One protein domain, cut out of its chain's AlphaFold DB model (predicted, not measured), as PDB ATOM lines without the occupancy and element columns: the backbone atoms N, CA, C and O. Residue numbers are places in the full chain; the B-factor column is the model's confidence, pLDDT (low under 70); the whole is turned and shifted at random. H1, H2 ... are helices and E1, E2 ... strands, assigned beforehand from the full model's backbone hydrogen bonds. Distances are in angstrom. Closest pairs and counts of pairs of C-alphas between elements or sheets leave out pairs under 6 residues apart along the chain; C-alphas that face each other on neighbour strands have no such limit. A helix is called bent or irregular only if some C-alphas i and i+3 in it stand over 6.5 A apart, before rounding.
ATOM      1  N   ALA A   5     256.444 192.067 169.672       79.94
ATOM      2  CA  ALA A   5     255.566 191.429 170.649       79.94
ATOM      3  C   ALA A   5     254.347 190.776 169.984       79.94
ATOM      4  O   ALA A   5     254.041 189.629 170.286       79.94
ATOM      5  N   GLU A   6     253.699 191.460 169.035       82.19
ATOM      6  CA  GLU A   6     252.565 190.883 168.305       82.19
ATOM      7  C   GLU A   6     252.991 189.705 167.407       82.19
ATOM      8  O   GLU A   6     252.213 188.782 167.194       82.19
ATOM      9  N   ILE A   7     254.237 189.694 166.912       79.94
ATOM     10  CA  ILE A   7     254.788 188.548 166.164       79.94
ATOM     11  C   ILE A   7     254.955 187.315 167.065       79.94
ATOM     12  O   ILE A   7     254.672 186.201 166.624       79.94
ATOM     13  N   GLU A   8     255.426 187.492 168.301       81.12
ATOM     14  CA  GLU A   8     255.603 186.379 169.242       81.12
ATOM     15  C   GLU A   8     254.257 185.809 169.699       81.12
ATOM     16  O   GLU A   8     254.097 184.592 169.726       81.12
ATOM     17  N   ASP A   9     253.277 186.672 169.973       79.81
ATOM     18  CA  ASP A   9     251.915 186.280 170.353       79.81
ATOM     19  C   ASP A   9     251.255 185.424 169.258       79.81
ATOM     20  O   ASP A   9     250.845 184.290 169.494       79.81
ATOM     21  N   MET A  10     251.319 185.883 168.002       78.94
ATOM     22  CA  MET A  10     250.838 185.107 166.854       78.94
ATOM     23  C   MET A  10     251.558 183.759 166.700       78.94
ATOM     24  O   MET A  10     250.956 182.776 166.263       78.94
ATOM     25  N   ARG A  11     252.859 183.699 167.012       80.62
ATOM     26  CA  ARG A  11     253.632 182.452 166.952       80.62
ATOM     27  C   ARG A  11     253.175 181.472 168.031       80.62
ATOM     28  O   ARG A  11     253.071 180.283 167.738       80.62
ATOM     29  N   LEU A  12     252.901 181.957 169.238       79.50
ATOM     30  CA  LEU A  12     252.371 181.148 170.334       79.50
ATOM     31  C   LEU A  12     250.970 180.621 170.006       79.50
ATOM     32  O   LEU A  12     250.738 179.425 170.168       79.50
ATOM     33  N   ASP A  13     250.097 181.453 169.435       81.62
ATOM     34  CA  ASP A  13     248.768 181.037 168.967       81.62
ATOM     35  C   ASP A  13     248.846 179.929 167.908       81.62
ATOM     36  O   ASP A  13     248.109 178.942 167.958       81.62
ATOM     37  N   LEU A  14     249.768 180.058 166.949       80.00
ATOM     38  CA  LEU A  14     250.004 179.039 165.921       80.00
ATOM     39  C   LEU A  14     250.476 177.711 166.523       80.00
ATOM     40  O   LEU A  14     250.029 176.652 166.081       80.00
ATOM     41  N   VAL A  15     251.372 177.759 167.510       81.50
ATOM     42  CA  VAL A  15     251.869 176.561 168.203       81.50
ATOM     43  C   VAL A  15     250.750 175.907 169.012       81.50
ATOM     44  O   VAL A  15     250.534 174.705 168.872       81.50
ATOM     45  N   ALA A  16     249.987 176.687 169.779       80.19
ATOM     46  CA  ALA A  16     248.845 176.191 170.542       80.19
ATOM     47  C   ALA A  16     247.794 175.542 169.626       80.19
ATOM     48  O   ALA A  16     247.298 174.449 169.908       80.19
ATOM     49  N   PHE A  17     247.513 176.154 168.472       83.94
ATOM     50  CA  PHE A  17     246.608 175.582 167.479       83.94
ATOM     51  C   PHE A  17     247.138 174.267 166.888       83.94
ATOM     52  O   PHE A  17     246.372 173.320 166.697       83.94
ATOM     53  N   GLN A  18     248.442 174.175 166.608       86.56
ATOM     54  CA  GLN A  18     249.062 172.937 166.126       86.56
ATOM     55  C   GLN A  18     248.982 171.814 167.163       86.56
ATOM     56  O   GLN A  18     248.653 170.682 166.804       86.56
ATOM     57  N   GLU A  19     249.241 172.112 168.436       87.50
ATOM     58  CA  GLU A  19     249.110 171.135 169.518       87.50
ATOM     59  C   GLU A  19     247.663 170.664 169.678       87.50
ATOM     60  O   GLU A  19     247.418 169.458 169.744       87.50
ATOM     61  N   GLN A  20     246.698 171.588 169.642       91.31
ATOM     62  CA  GLN A  20     245.276 171.258 169.705       91.31
ATOM     63  C   GLN A  20     244.843 170.374 168.525       91.31
ATOM     64  O   GLN A  20     244.137 169.384 168.728       91.31
ATOM     65  N   ALA A  21     245.269 170.695 167.299       90.25
ATOM     66  CA  ALA A  21     244.961 169.900 166.111       90.25
ATOM     67  C   ALA A  21     245.566 168.488 166.200       90.25
ATOM     68  O   ALA A  21     244.879 167.500 165.942       90.25
ATOM     69  N   MET A  22     246.823 168.375 166.641       94.38
ATOM     70  CA  MET A  22     247.480 167.081 166.830       94.38
ATOM     71  C   MET A  22     246.789 166.245 167.913       94.38
ATOM     72  O   MET A  22     246.567 165.047 167.731       94.38
ATOM     73  N   LEU A  23     246.413 166.870 169.029       95.75
ATOM     74  CA  LEU A  23     245.669 166.223 170.105       95.75
ATOM     75  C   LEU A  23     244.294 165.737 169.622       95.75
ATOM     76  O   LEU A  23     243.919 164.598 169.905       95.75
ATOM     77  N   TYR A  24     243.573 166.560 168.861       94.56
ATOM     78  CA  TYR A  24     242.298 166.190 168.244       94.56
ATOM     79  C   TYR A  24     242.439 164.949 167.350       94.56
ATOM     80  O   TYR A  24     241.688 163.979 167.512       94.56
ATOM     81  N   ASP A  25     243.435 164.942 166.463       96.06
ATOM     82  CA  ASP A  25     243.675 163.837 165.538       96.06
ATOM     83  C   ASP A  25     244.024 162.539 166.276       96.06
ATOM     84  O   ASP A  25     243.432 161.485 166.014       96.06
ATOM     85  N   VAL A  26     244.944 162.600 167.247       97.38
ATOM     86  CA  VAL A  26     245.360 161.427 168.032       97.38
ATOM     87  C   VAL A  26     244.209 160.898 168.893       97.38
ATOM     88  O   VAL A  26     244.033 159.682 168.988       97.38
ATOM     89  N   ALA A  27     243.386 161.778 169.471       97.44
ATOM     90  CA  ALA A  27     242.231 161.389 170.279       97.44
ATOM     91  C   ALA A  27     241.140 160.675 169.459       97.44
ATOM     92  O   ALA A  27     240.539 159.709 169.941       97.44
ATOM     93  N   LEU A  28     240.890 161.107 168.217       97.75
ATOM     94  CA  LEU A  28     239.868 160.502 167.355       97.75
ATOM     95  C   LEU A  28     240.340 159.264 166.597       97.75
ATOM     96  O   LEU A  28     239.518 158.398 166.287       97.75
ATOM     97  N   ALA A  29     241.634 159.141 166.305       97.81
ATOM     98  CA  ALA A  29     242.165 158.038 165.511       97.81
ATOM     99  C   ALA A  29     241.714 156.633 165.990       97.81
ATOM    100  O   ALA A  29     241.241 155.852 165.156       97.81
ATOM    101  N   PRO A  30     241.787 156.270 167.288       97.50
ATOM    102  CA  PRO A  30     241.331 154.956 167.747       97.50
ATOM    103  C   PRO A  30     239.805 154.795 167.728       97.50
ATOM    104  O   PRO A  30     239.314 153.696 167.460       97.50
ATOM    105  N   LEU A  31     239.042 155.875 167.933       97.25
ATOM    106  CA  LEU A  31     237.580 155.866 167.801       97.25
ATOM    107  C   LEU A  31     237.165 155.606 166.348       97.25
ATOM    108  O   LEU A  31     236.355 154.717 166.090       97.25
ATOM    109  N   HIS A  32     237.789 156.298 165.391       97.00
ATOM    110  CA  HIS A  32     237.585 156.075 163.958       97.00
ATOM    111  C   HIS A  32     237.897 154.635 163.553       97.00
ATOM    112  O   HIS A  32     237.089 153.994 162.879       97.00
ATOM    113  N   ARG A  33     239.043 154.096 163.995       97.56
ATOM    114  CA  ARG A  33     239.406 152.696 163.729       97.56
ATOM    115  C   ARG A  33     238.370 151.729 164.296       97.56
ATOM    116  O   ARG A  33     238.001 150.772 163.616       97.56
ATOM    117  N   HIS A  34     237.867 151.979 165.503       96.94
ATOM    118  CA  HIS A  34     236.812 151.162 166.095       96.94
ATOM    119  C   HIS A  34     235.517 151.216 165.279       96.94
ATOM    120  O   HIS A  34     234.978 150.166 164.932       96.94
ATOM    121  N   TRP A  35     235.047 152.413 164.916       96.31
ATOM    122  CA  TRP A  35     233.824 152.589 164.127       96.31
ATOM    123  C   TRP A  35     233.921 151.934 162.752       96.31
ATOM    124  O   TRP A  35     232.975 151.277 162.323       96.31
ATOM    125  N   ALA A  36     235.078 152.041 162.096       95.56
ATOM    126  CA  ALA A  36     235.327 151.395 160.812       95.56
ATOM    127  C   ALA A  36     235.288 149.858 160.900       95.56
ATOM    128  O   ALA A  36     234.847 149.205 159.960       95.56
ATOM    129  N   ARG A  37     235.732 149.268 162.023       94.94
ATOM    130  CA  ARG A  37     235.785 147.803 162.204       94.94
ATOM    131  C   ARG A  37     234.498 147.201 162.771       94.94
ATOM    132  O   ARG A  37     234.160 146.075 162.420       94.94
ATOM    133  N   ARG A  38     233.835 147.885 163.707       93.00
ATOM    134  CA  ARG A  38     232.723 147.333 164.510       93.00
ATOM    135  C   ARG A  38     231.400 148.078 164.351       93.00
ATOM    136  O   ARG A  38     230.405 147.666 164.939       93.00
ATOM    137  N   GLY A  39     231.381 149.134 163.544       90.62
ATOM    138  CA  GLY A  39     230.260 150.057 163.448       90.62
ATOM    139  C   GLY A  39     230.383 151.193 164.460       90.62
ATOM    140  O   GLY A  39     230.862 151.021 165.583       90.62
ATOM    141  N   GLY A  40     229.983 152.385 164.027       88.44
ATOM    142  CA  GLY A  40     229.921 153.571 164.872       88.44
ATOM    143  C   GLY A  40     228.534 153.800 165.469       88.44
ATOM    144  O   GLY A  40     227.565 153.136 165.090       88.44
ATOM    145  N   PRO A  41     228.415 154.763 166.395       91.88
ATOM    146  CA  PRO A  41     227.118 155.273 166.805       91.88
ATOM    147  C   PRO A  41     226.451 156.048 165.650       91.88
ATOM    148  O   PRO A  41     226.971 156.122 164.536       91.88
ATOM    149  N   SER A  42     225.279 156.637 165.897       94.56
ATOM    150  CA  SER A  42     224.614 157.467 164.886       94.56
ATOM    151  C   SER A  42     225.502 158.639 164.445       94.56
ATOM    152  O   SER A  42     226.330 159.126 165.215       94.56
ATOM    153  N   VAL A  43     225.289 159.153 163.229       94.31
ATOM    154  CA  VAL A  43     226.036 160.315 162.703       94.31
ATOM    155  C   VAL A  43     225.967 161.513 163.659       94.31
ATOM    156  O   VAL A  43     226.971 162.182 163.887       94.31
ATOM    157  N   GLY A  44     224.804 161.751 164.279       96.12
ATOM    158  CA  GLY A  44     224.640 162.814 165.274       96.12
ATOM    159  C   GLY A  44     225.493 162.603 166.530       96.12
ATOM    160  O   GLY A  44     226.056 163.559 167.055       96.12
ATOM    161  N   ALA A  45     225.637 161.357 166.987       95.12
ATOM    162  CA  ALA A  45     226.504 161.024 168.112       95.12
ATOM    163  C   ALA A  45     227.992 161.129 167.746       95.12
ATOM    164  O   ALA A  45     228.758 161.671 168.536       95.12
ATOM    165  N   VAL A  46     228.391 160.687 166.547       96.06
ATOM    166  CA  VAL A  46     229.760 160.875 166.034       96.06
ATOM    167  C   VAL A  46     230.116 162.359 166.008       96.06
ATOM    168  O   VAL A  46     231.112 162.750 166.607       96.06
ATOM    169  N   LYS A  47     229.263 163.194 165.400       96.88
ATOM    170  CA  LYS A  47     229.467 164.647 165.359       96.88
ATOM    171  C   LYS A  47     229.633 165.228 166.763       96.88
ATOM    172  O   LYS A  47     230.568 165.978 167.005       96.88
ATOM    173  N   ARG A  48     228.759 164.843 167.698       97.44
ATOM    174  CA  ARG A  48     228.827 165.307 169.087       97.44
ATOM    175  C   ARG A  48     230.136 164.914 169.773       97.44
ATOM    176  O   ARG A  48     230.691 165.730 170.496       97.44
ATOM    177  N   ILE A  49     230.623 163.690 169.558       97.62
ATOM    178  CA  ILE A  49     231.914 163.241 170.099       97.62
ATOM    179  C   ILE A  49     233.050 164.087 169.516       97.62
ATOM    180  O   ILE A  49     233.875 164.564 170.285       97.62
ATOM    181  N   CYS A  50     233.074 164.328 168.202       97.06
ATOM    182  CA  CYS A  50     234.102 165.164 167.576       97.06
ATOM    183  C   CYS A  50     234.091 166.600 168.121       97.06
ATOM    184  O   CYS A  50     235.141 167.106 168.509       97.06
ATOM    185  N   ASP A  51     232.912 167.224 168.219       97.12
ATOM    186  CA  ASP A  51     232.759 168.578 168.770       97.12
ATOM    187  C   ASP A  51     233.296 168.649 170.220       97.12
ATOM    188  O   ASP A  51     233.996 169.591 170.590       97.12
ATOM    189  N   LEU A  52     233.023 167.618 171.033       97.94
ATOM    190  CA  LEU A  52     233.508 167.523 172.414       97.94
ATOM    191  C   LEU A  52     235.015 167.268 172.507       97.94
ATOM    192  O   LEU A  52     235.664 167.860 173.365       97.94
ATOM    193  N   VAL A  53     235.583 166.420 171.644       97.44
ATOM    194  CA  VAL A  53     237.039 166.206 171.586       97.44
ATOM    195  C   VAL A  53     237.741 167.513 171.232       97.44
ATOM    196  O   VAL A  53     238.699 167.876 171.904       97.44
ATOM    197  N   PHE A  54     237.242 168.249 170.236       94.69
ATOM    198  CA  PHE A  54     237.821 169.531 169.835       94.69
ATOM    199  C   PHE A  54     237.800 170.557 170.973       94.69
ATOM    200  O   PHE A  54     238.819 171.185 171.258       94.69
ATOM    201  N   ALA A  55     236.660 170.686 171.659       94.38
ATOM    202  CA  ALA A  55     236.517 171.596 172.791       94.38
ATOM    203  C   ALA A  55     237.425 171.212 173.971       94.38
ATOM    204  O   ALA A  55     238.039 172.078 174.582       94.38
ATOM    205  N   LYS A  56     237.536 169.915 174.281       94.56
ATOM    206  CA  LYS A  56     238.375 169.408 175.380       94.56
ATOM    207  C   LYS A  56     239.864 169.359 175.050       94.56
ATOM    208  O   LYS A  56     240.661 169.190 175.962       94.56
ATOM    209  N   ALA A  57     240.235 169.447 173.777       92.62
ATOM    210  CA  ALA A  57     241.627 169.546 173.360       92.62
ATOM    211  C   ALA A  57     242.205 170.953 173.584       92.62
ATOM    212  O   ALA A  57     243.423 171.101 173.595       92.62
ATOM    213  N   ALA A  58     241.354 171.971 173.761       90.00
ATOM    214  CA  ALA A  58     241.809 173.316 174.088       90.00
ATOM    215  C   ALA A  58     242.628 173.299 175.390       90.00
ATOM    216  O   ALA A  58     242.206 172.705 176.385       90.00
ATOM    217  N   ASP A  59     243.804 173.925 175.358       85.50
ATOM    218  CA  ASP A  59     244.718 174.082 176.497       85.50
ATOM    219  C   ASP A  59     245.210 172.769 177.141       85.50
ATOM    220  O   ASP A  59     245.595 172.745 178.314       85.50
ATOM    221  N   ARG A  60     245.212 171.655 176.395       91.38
ATOM    222  CA  ARG A  60     245.692 170.350 176.879       91.38
ATOM    223  C   ARG A  60     246.879 169.834 176.080       91.38
ATOM    224  O   ARG A  60     247.014 170.083 174.888       91.38
ATOM    225  N   SER A  61     247.709 169.037 176.749       92.50
ATOM    226  CA  SER A  61     248.846 168.363 176.127       92.50
ATOM    227  C   SER A  61     248.391 167.189 175.264       92.50
ATOM    228  O   SER A  61     247.446 166.466 175.593       92.50
ATOM    229  N   VAL A  62     249.149 166.912 174.202       93.00
ATOM    230  CA  VAL A  62     248.970 165.736 173.336       93.00
ATOM    231  C   VAL A  62     249.075 164.422 174.120       93.00
ATOM    232  O   VAL A  62     248.413 163.444 173.772       93.00
ATOM    233  N   SER A  63     249.831 164.389 175.225       95.06
ATOM    234  CA  SER A  63     249.887 163.227 176.129       95.06
ATOM    235  C   SER A  63     248.528 162.854 176.721       95.06
ATOM    236  O   SER A  63     248.313 161.699 177.089       95.06
ATOM    237  N   ASP A  64     247.597 163.804 176.782       96.50
ATOM    238  CA  ASP A  64     246.318 163.642 177.465       96.50
ATOM    239  C   ASP A  64     245.207 163.152 176.527       96.50
ATOM    240  O   ASP A  64     244.033 163.135 176.912       96.50
ATOM    241  N   TRP A  65     245.553 162.740 175.302       97.25
ATOM    242  CA  TRP A  65     244.611 162.342 174.251       97.25
ATOM    243  C   TRP A  65     243.596 161.293 174.705       97.25
ATOM    244  O   TRP A  65     242.410 161.399 174.386       97.25
ATOM    245  N   LYS A  66     244.023 160.302 175.497       97.81
ATOM    246  CA  LYS A  66     243.141 159.218 175.953       97.81
ATOM    247  C   LYS A  66     242.119 159.724 176.963       97.81
ATOM    248  O   LYS A  66     240.965 159.294 176.936       97.81
ATOM    249  N   ALA A  67     242.519 160.664 177.818       97.75
ATOM    250  CA  ALA A  67     241.612 161.324 178.747       97.75
ATOM    251  C   ALA A  67     240.629 162.235 177.992       97.75
ATOM    252  O   ALA A  67     239.429 162.111 178.213       97.75
ATOM    253  N   VAL A  68     241.097 163.034 177.020       98.00
ATOM    254  CA  VAL A  68     240.227 163.874 176.167       98.00
ATOM    255  C   VAL A  68     239.162 163.017 175.482       98.00
ATOM    256  O   VAL A  68     237.969 163.308 175.576       98.00
ATOM    257  N   ALA A  69     239.585 161.932 174.828       97.88
ATOM    258  CA  ALA A  69     238.688 161.014 174.140       97.88
ATOM    259  C   ALA A  69     237.683 160.368 175.106       97.88
ATOM    260  O   ALA A  69     236.493 160.311 174.805       97.88
ATOM    261  N   SER A  70     238.141 159.909 176.275       98.12
ATOM    262  CA  SER A  70     237.272 159.264 177.268       98.12
ATOM    263  C   SER A  70     236.220 160.226 177.807       98.12
ATOM    264  O   SER A  70     235.034 159.913 177.773       98.12
ATOM    265  N   GLU A  71     236.629 161.425 178.218       97.75
ATOM    266  CA  GLU A  71     235.726 162.460 178.718       97.75
ATOM    267  C   GLU A  71     234.704 162.888 177.655       97.75
ATOM    268  O   GLU A  71     233.520 163.029 177.957       97.75
ATOM    269  N   ALA A  72     235.135 163.078 176.402       97.88
ATOM    270  CA  ALA A  72     234.247 163.442 175.298       97.88
ATOM    271  C   ALA A  72     233.206 162.349 175.017       97.88
ATOM    272  O   ALA A  72     232.019 162.632 174.842       97.88
ATOM    273  N   VAL A  73     233.637 161.087 175.003       97.38
ATOM    274  CA  VAL A  73     232.753 159.935 174.807       97.38
ATOM    275  C   VAL A  73     231.759 159.799 175.964       97.38
ATOM    276  O   VAL A  73     230.570 159.564 175.732       97.38
ATOM    277  N   GLU A  74     232.216 159.989 177.200       96.62
ATOM    278  CA  GLU A  74     231.360 159.953 178.385       96.62
ATOM    279  C   GLU A  74     230.301 161.050 178.383       96.62
ATOM    280  O   GLU A  74     229.116 160.776 178.590       96.62
ATOM    281  N   GLU A  75     230.698 162.276 178.066       96.94
ATOM    282  CA  GLU A  75     229.793 163.417 177.977       96.94
ATOM    283  C   GLU A  75     228.803 163.291 176.801       96.94
ATOM    284  O   GLU A  75     227.640 163.710 176.892       96.94
ATOM    285  N   ALA A  76     229.206 162.614 175.722       95.69
ATOM    286  CA  ALA A  76     228.313 162.228 174.634       95.69
ATOM    287  C   ALA A  76     227.289 161.145 175.035       95.69
ATOM    288  O   ALA A  76     226.354 160.887 174.272       95.69
ATOM    289  N   GLY A  77     227.411 160.548 176.227       95.81
ATOM    290  CA  GLY A  77     226.488 159.543 176.756       95.81
ATOM    291  C   GLY A  77     226.908 158.102 176.477       95.81
ATOM    292  O   GLY A  77     226.064 157.207 176.477       95.81
ATOM    293  N   TYR A  78     228.193 157.861 176.234       95.62
ATOM    294  CA  TYR A  78     228.749 156.535 175.991       95.62
ATOM    295  C   TYR A  78     229.734 156.149 177.101       95.62
ATOM    296  O   TYR A  78     230.128 156.948 177.937       95.62
ATOM    297  N   SER A  79     230.115 154.885 177.146       94.81
ATOM    298  CA  SER A  79     231.246 154.386 177.922       94.81
ATOM    299  C   SER A  79     232.273 153.819 176.955       94.81
ATOM    300  O   SER A  79     231.885 153.094 176.030       94.81
ATOM    301  N   VAL A  80     233.552 154.101 177.195       95.94
ATOM    302  CA  VAL A  80     234.674 153.546 176.434       95.94
ATOM    303  C   VAL A  80     235.514 152.630 177.319       95.94
ATOM    304  O   VAL A  80     235.800 152.956 178.467       95.94
ATOM    305  N   LEU A  81     235.897 151.474 176.783       96.81
ATOM    306  CA  LEU A  81     236.923 150.606 177.350       96.81
ATOM    307  C   LEU A  81     238.114 150.586 176.398       96.81
ATOM    308  O   LEU A  81     237.937 150.387 175.194       96.81
ATOM    309  N   TRP A  82     239.307 150.745 176.955       97.56
ATOM    310  CA  TRP A  82     240.565 150.758 176.218       97.56
ATOM    311  C   TRP A  82     241.300 149.423 176.355       97.56
ATOM    312  O   TRP A  82     241.272 148.810 177.421       97.56
ATOM    313  N   ASP A  83     241.974 149.007 175.288       97.19
ATOM    314  CA  ASP A  83     242.979 147.942 175.281       97.19
ATOM    315  C   ASP A  83     244.252 148.504 174.643       97.19
ATOM    316  O   ASP A  83     244.294 148.790 173.443       97.19
ATOM    317  N   GLY A  84     245.255 148.788 175.475       96.25
ATOM    318  CA  GLY A  84     246.363 149.654 175.081       96.25
ATOM    319  C   GLY A  84     245.831 150.997 174.569       96.25
ATOM    320  O   GLY A  84     245.097 151.685 175.281       96.25
ATOM    321  N   ASP A  85     246.185 151.350 173.334       96.44
ATOM    322  CA  ASP A  85     245.757 152.585 172.661       96.44
ATOM    323  C   ASP A  85     244.552 152.399 171.726       96.44
ATOM    324  O   ASP A  85     244.127 153.341 171.059       96.44
ATOM    325  N   GLU A  86     243.965 151.203 171.686       97.25
ATOM    326  CA  GLU A  86     242.780 150.908 170.886       97.25
ATOM    327  C   GLU A  86     241.509 150.916 171.747       97.25
ATOM    328  O   GLU A  86     241.518 150.610 172.941       97.25
ATOM    329  N   VAL A  87     240.371 151.226 171.121       97.38
ATOM    330  CA  VAL A  87     239.062 151.094 171.769       97.38
ATOM    331  C   VAL A  87     238.605 149.639 171.688       97.38
ATOM    332  O   VAL A  87     238.247 149.137 170.616       97.38
ATOM    333  N   ALA A  88     238.564 148.973 172.839       96.19
ATOM    334  CA  ALA A  88     238.073 147.607 172.979       96.19
ATOM    335  C   ALA A  88     236.539 147.543 172.917       96.19
ATOM    336  O   ALA A  88     235.966 146.654 172.275       96.19
ATOM    337  N   LEU A  89     235.868 148.503 173.563       94.75
ATOM    338  CA  LEU A  89     234.411 148.586 173.626       94.75
ATOM    339  C   LEU A  89     233.947 150.043 173.642       94.75
ATOM    340  O   LEU A  89     234.483 150.860 174.385       94.75
ATOM    341  N   LEU A  90     232.888 150.328 172.888       95.31
ATOM    342  CA  LEU A  90     232.142 151.578 172.947       95.31
ATOM    343  C   LEU A  90     230.654 151.248 173.097       95.31
ATOM    344  O   LEU A  90     230.089 150.549 172.256       95.31
ATOM    345  N   LYS A  91     230.011 151.714 174.169       94.19
ATOM    346  CA  LYS A  91     228.614 151.358 174.475       94.19
ATOM    347  C   LYS A  91     227.816 152.568 174.936       94.19
ATOM    348  O   LYS A  91     228.313 153.359 175.724       94.19
ATOM    349  N   ALA A  92     226.576 152.707 174.471       92.81
ATOM    350  CA  ALA A  92     225.677 153.746 174.969       92.81
ATOM    351  C   ALA A  92     225.367 153.513 176.458       92.81
ATOM    352  O   ALA A  92     225.025 152.395 176.862       92.81
ATOM    353  N   ARG A  93     225.469 154.564 177.275       88.44
ATOM    354  CA  ARG A  93     225.086 154.528 178.685       88.44
ATOM    355  C   ARG A  93     223.558 154.632 178.731       88.44
ATOM    356  O   ARG A  93     222.992 155.695 178.484       88.44
TER     357      ARG A  93
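AT A GLANCE: This is residues 5 to 93 of the 97 residues of an uncharacterized protein of Methylobacterium sp. Leaf113 (UniProt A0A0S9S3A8). The hairpin E1 and E2 packs on H3 and on the end of long, bent H1; H2 crosses H3, and residues 5 to 15 stick out. The 89 printed residues, mostly helix, run H1, H2, H3, E1, E2, the strands antiparallel. The whole is only just compact, close to loose: radius of gyration of the C-alphas 14.4 A, spans 49 by 27 by 19 A.

IN THESE COORDINATES: Find E1 at residues 78 to 83, 16.6 A, and E2 at 86 to 92, 17.8 A, ending at C-alpha 92 (225.677, 153.746, 174.969). H1, 5 to 38, one helix by its hydrogen bonds, is bent, C-alphas 27 and 30 being 7.0 A apart: H1a, 5 to 27, 32.9 A, starts at C-alpha 5 (255.566, 191.429, 170.649); H1b is 30 to 38, 11.9 A. H2 is 43 to 57, 21.0 A; H3, 62 to 75, 19.9 A, is irregular, C-alphas 63 and 66 being 7.8 A apart.

HOW THE PARTS SIT: Look across E1 and E2: N 79 and O 91 are within hydrogen-bond range, 2.8 A. The closest C-alphas of H1b and E2 are Pro 30 and Glu 86, 5.3 A; of H3 and E1, Ser 70 and Val 80, 6.3 A. H2 and H3, a helical hairpin, touch, closest at C-alphas 52 and 72, 5.1 A. H1a touches H3 with residues 19 to 27 alone, closest at C-alphas 23 and 62, 4.6 A. Every O i to N i+4 pair is within range in H1a, H1b and H2; 8 of 10 in H3.

THE WHOLE: The farthest C-alphas, Ala 5 and Arg 38, are 50.0 A apart. The printed part has no cut, its four links are tight, and no printed residue is under 70 in pLDDT.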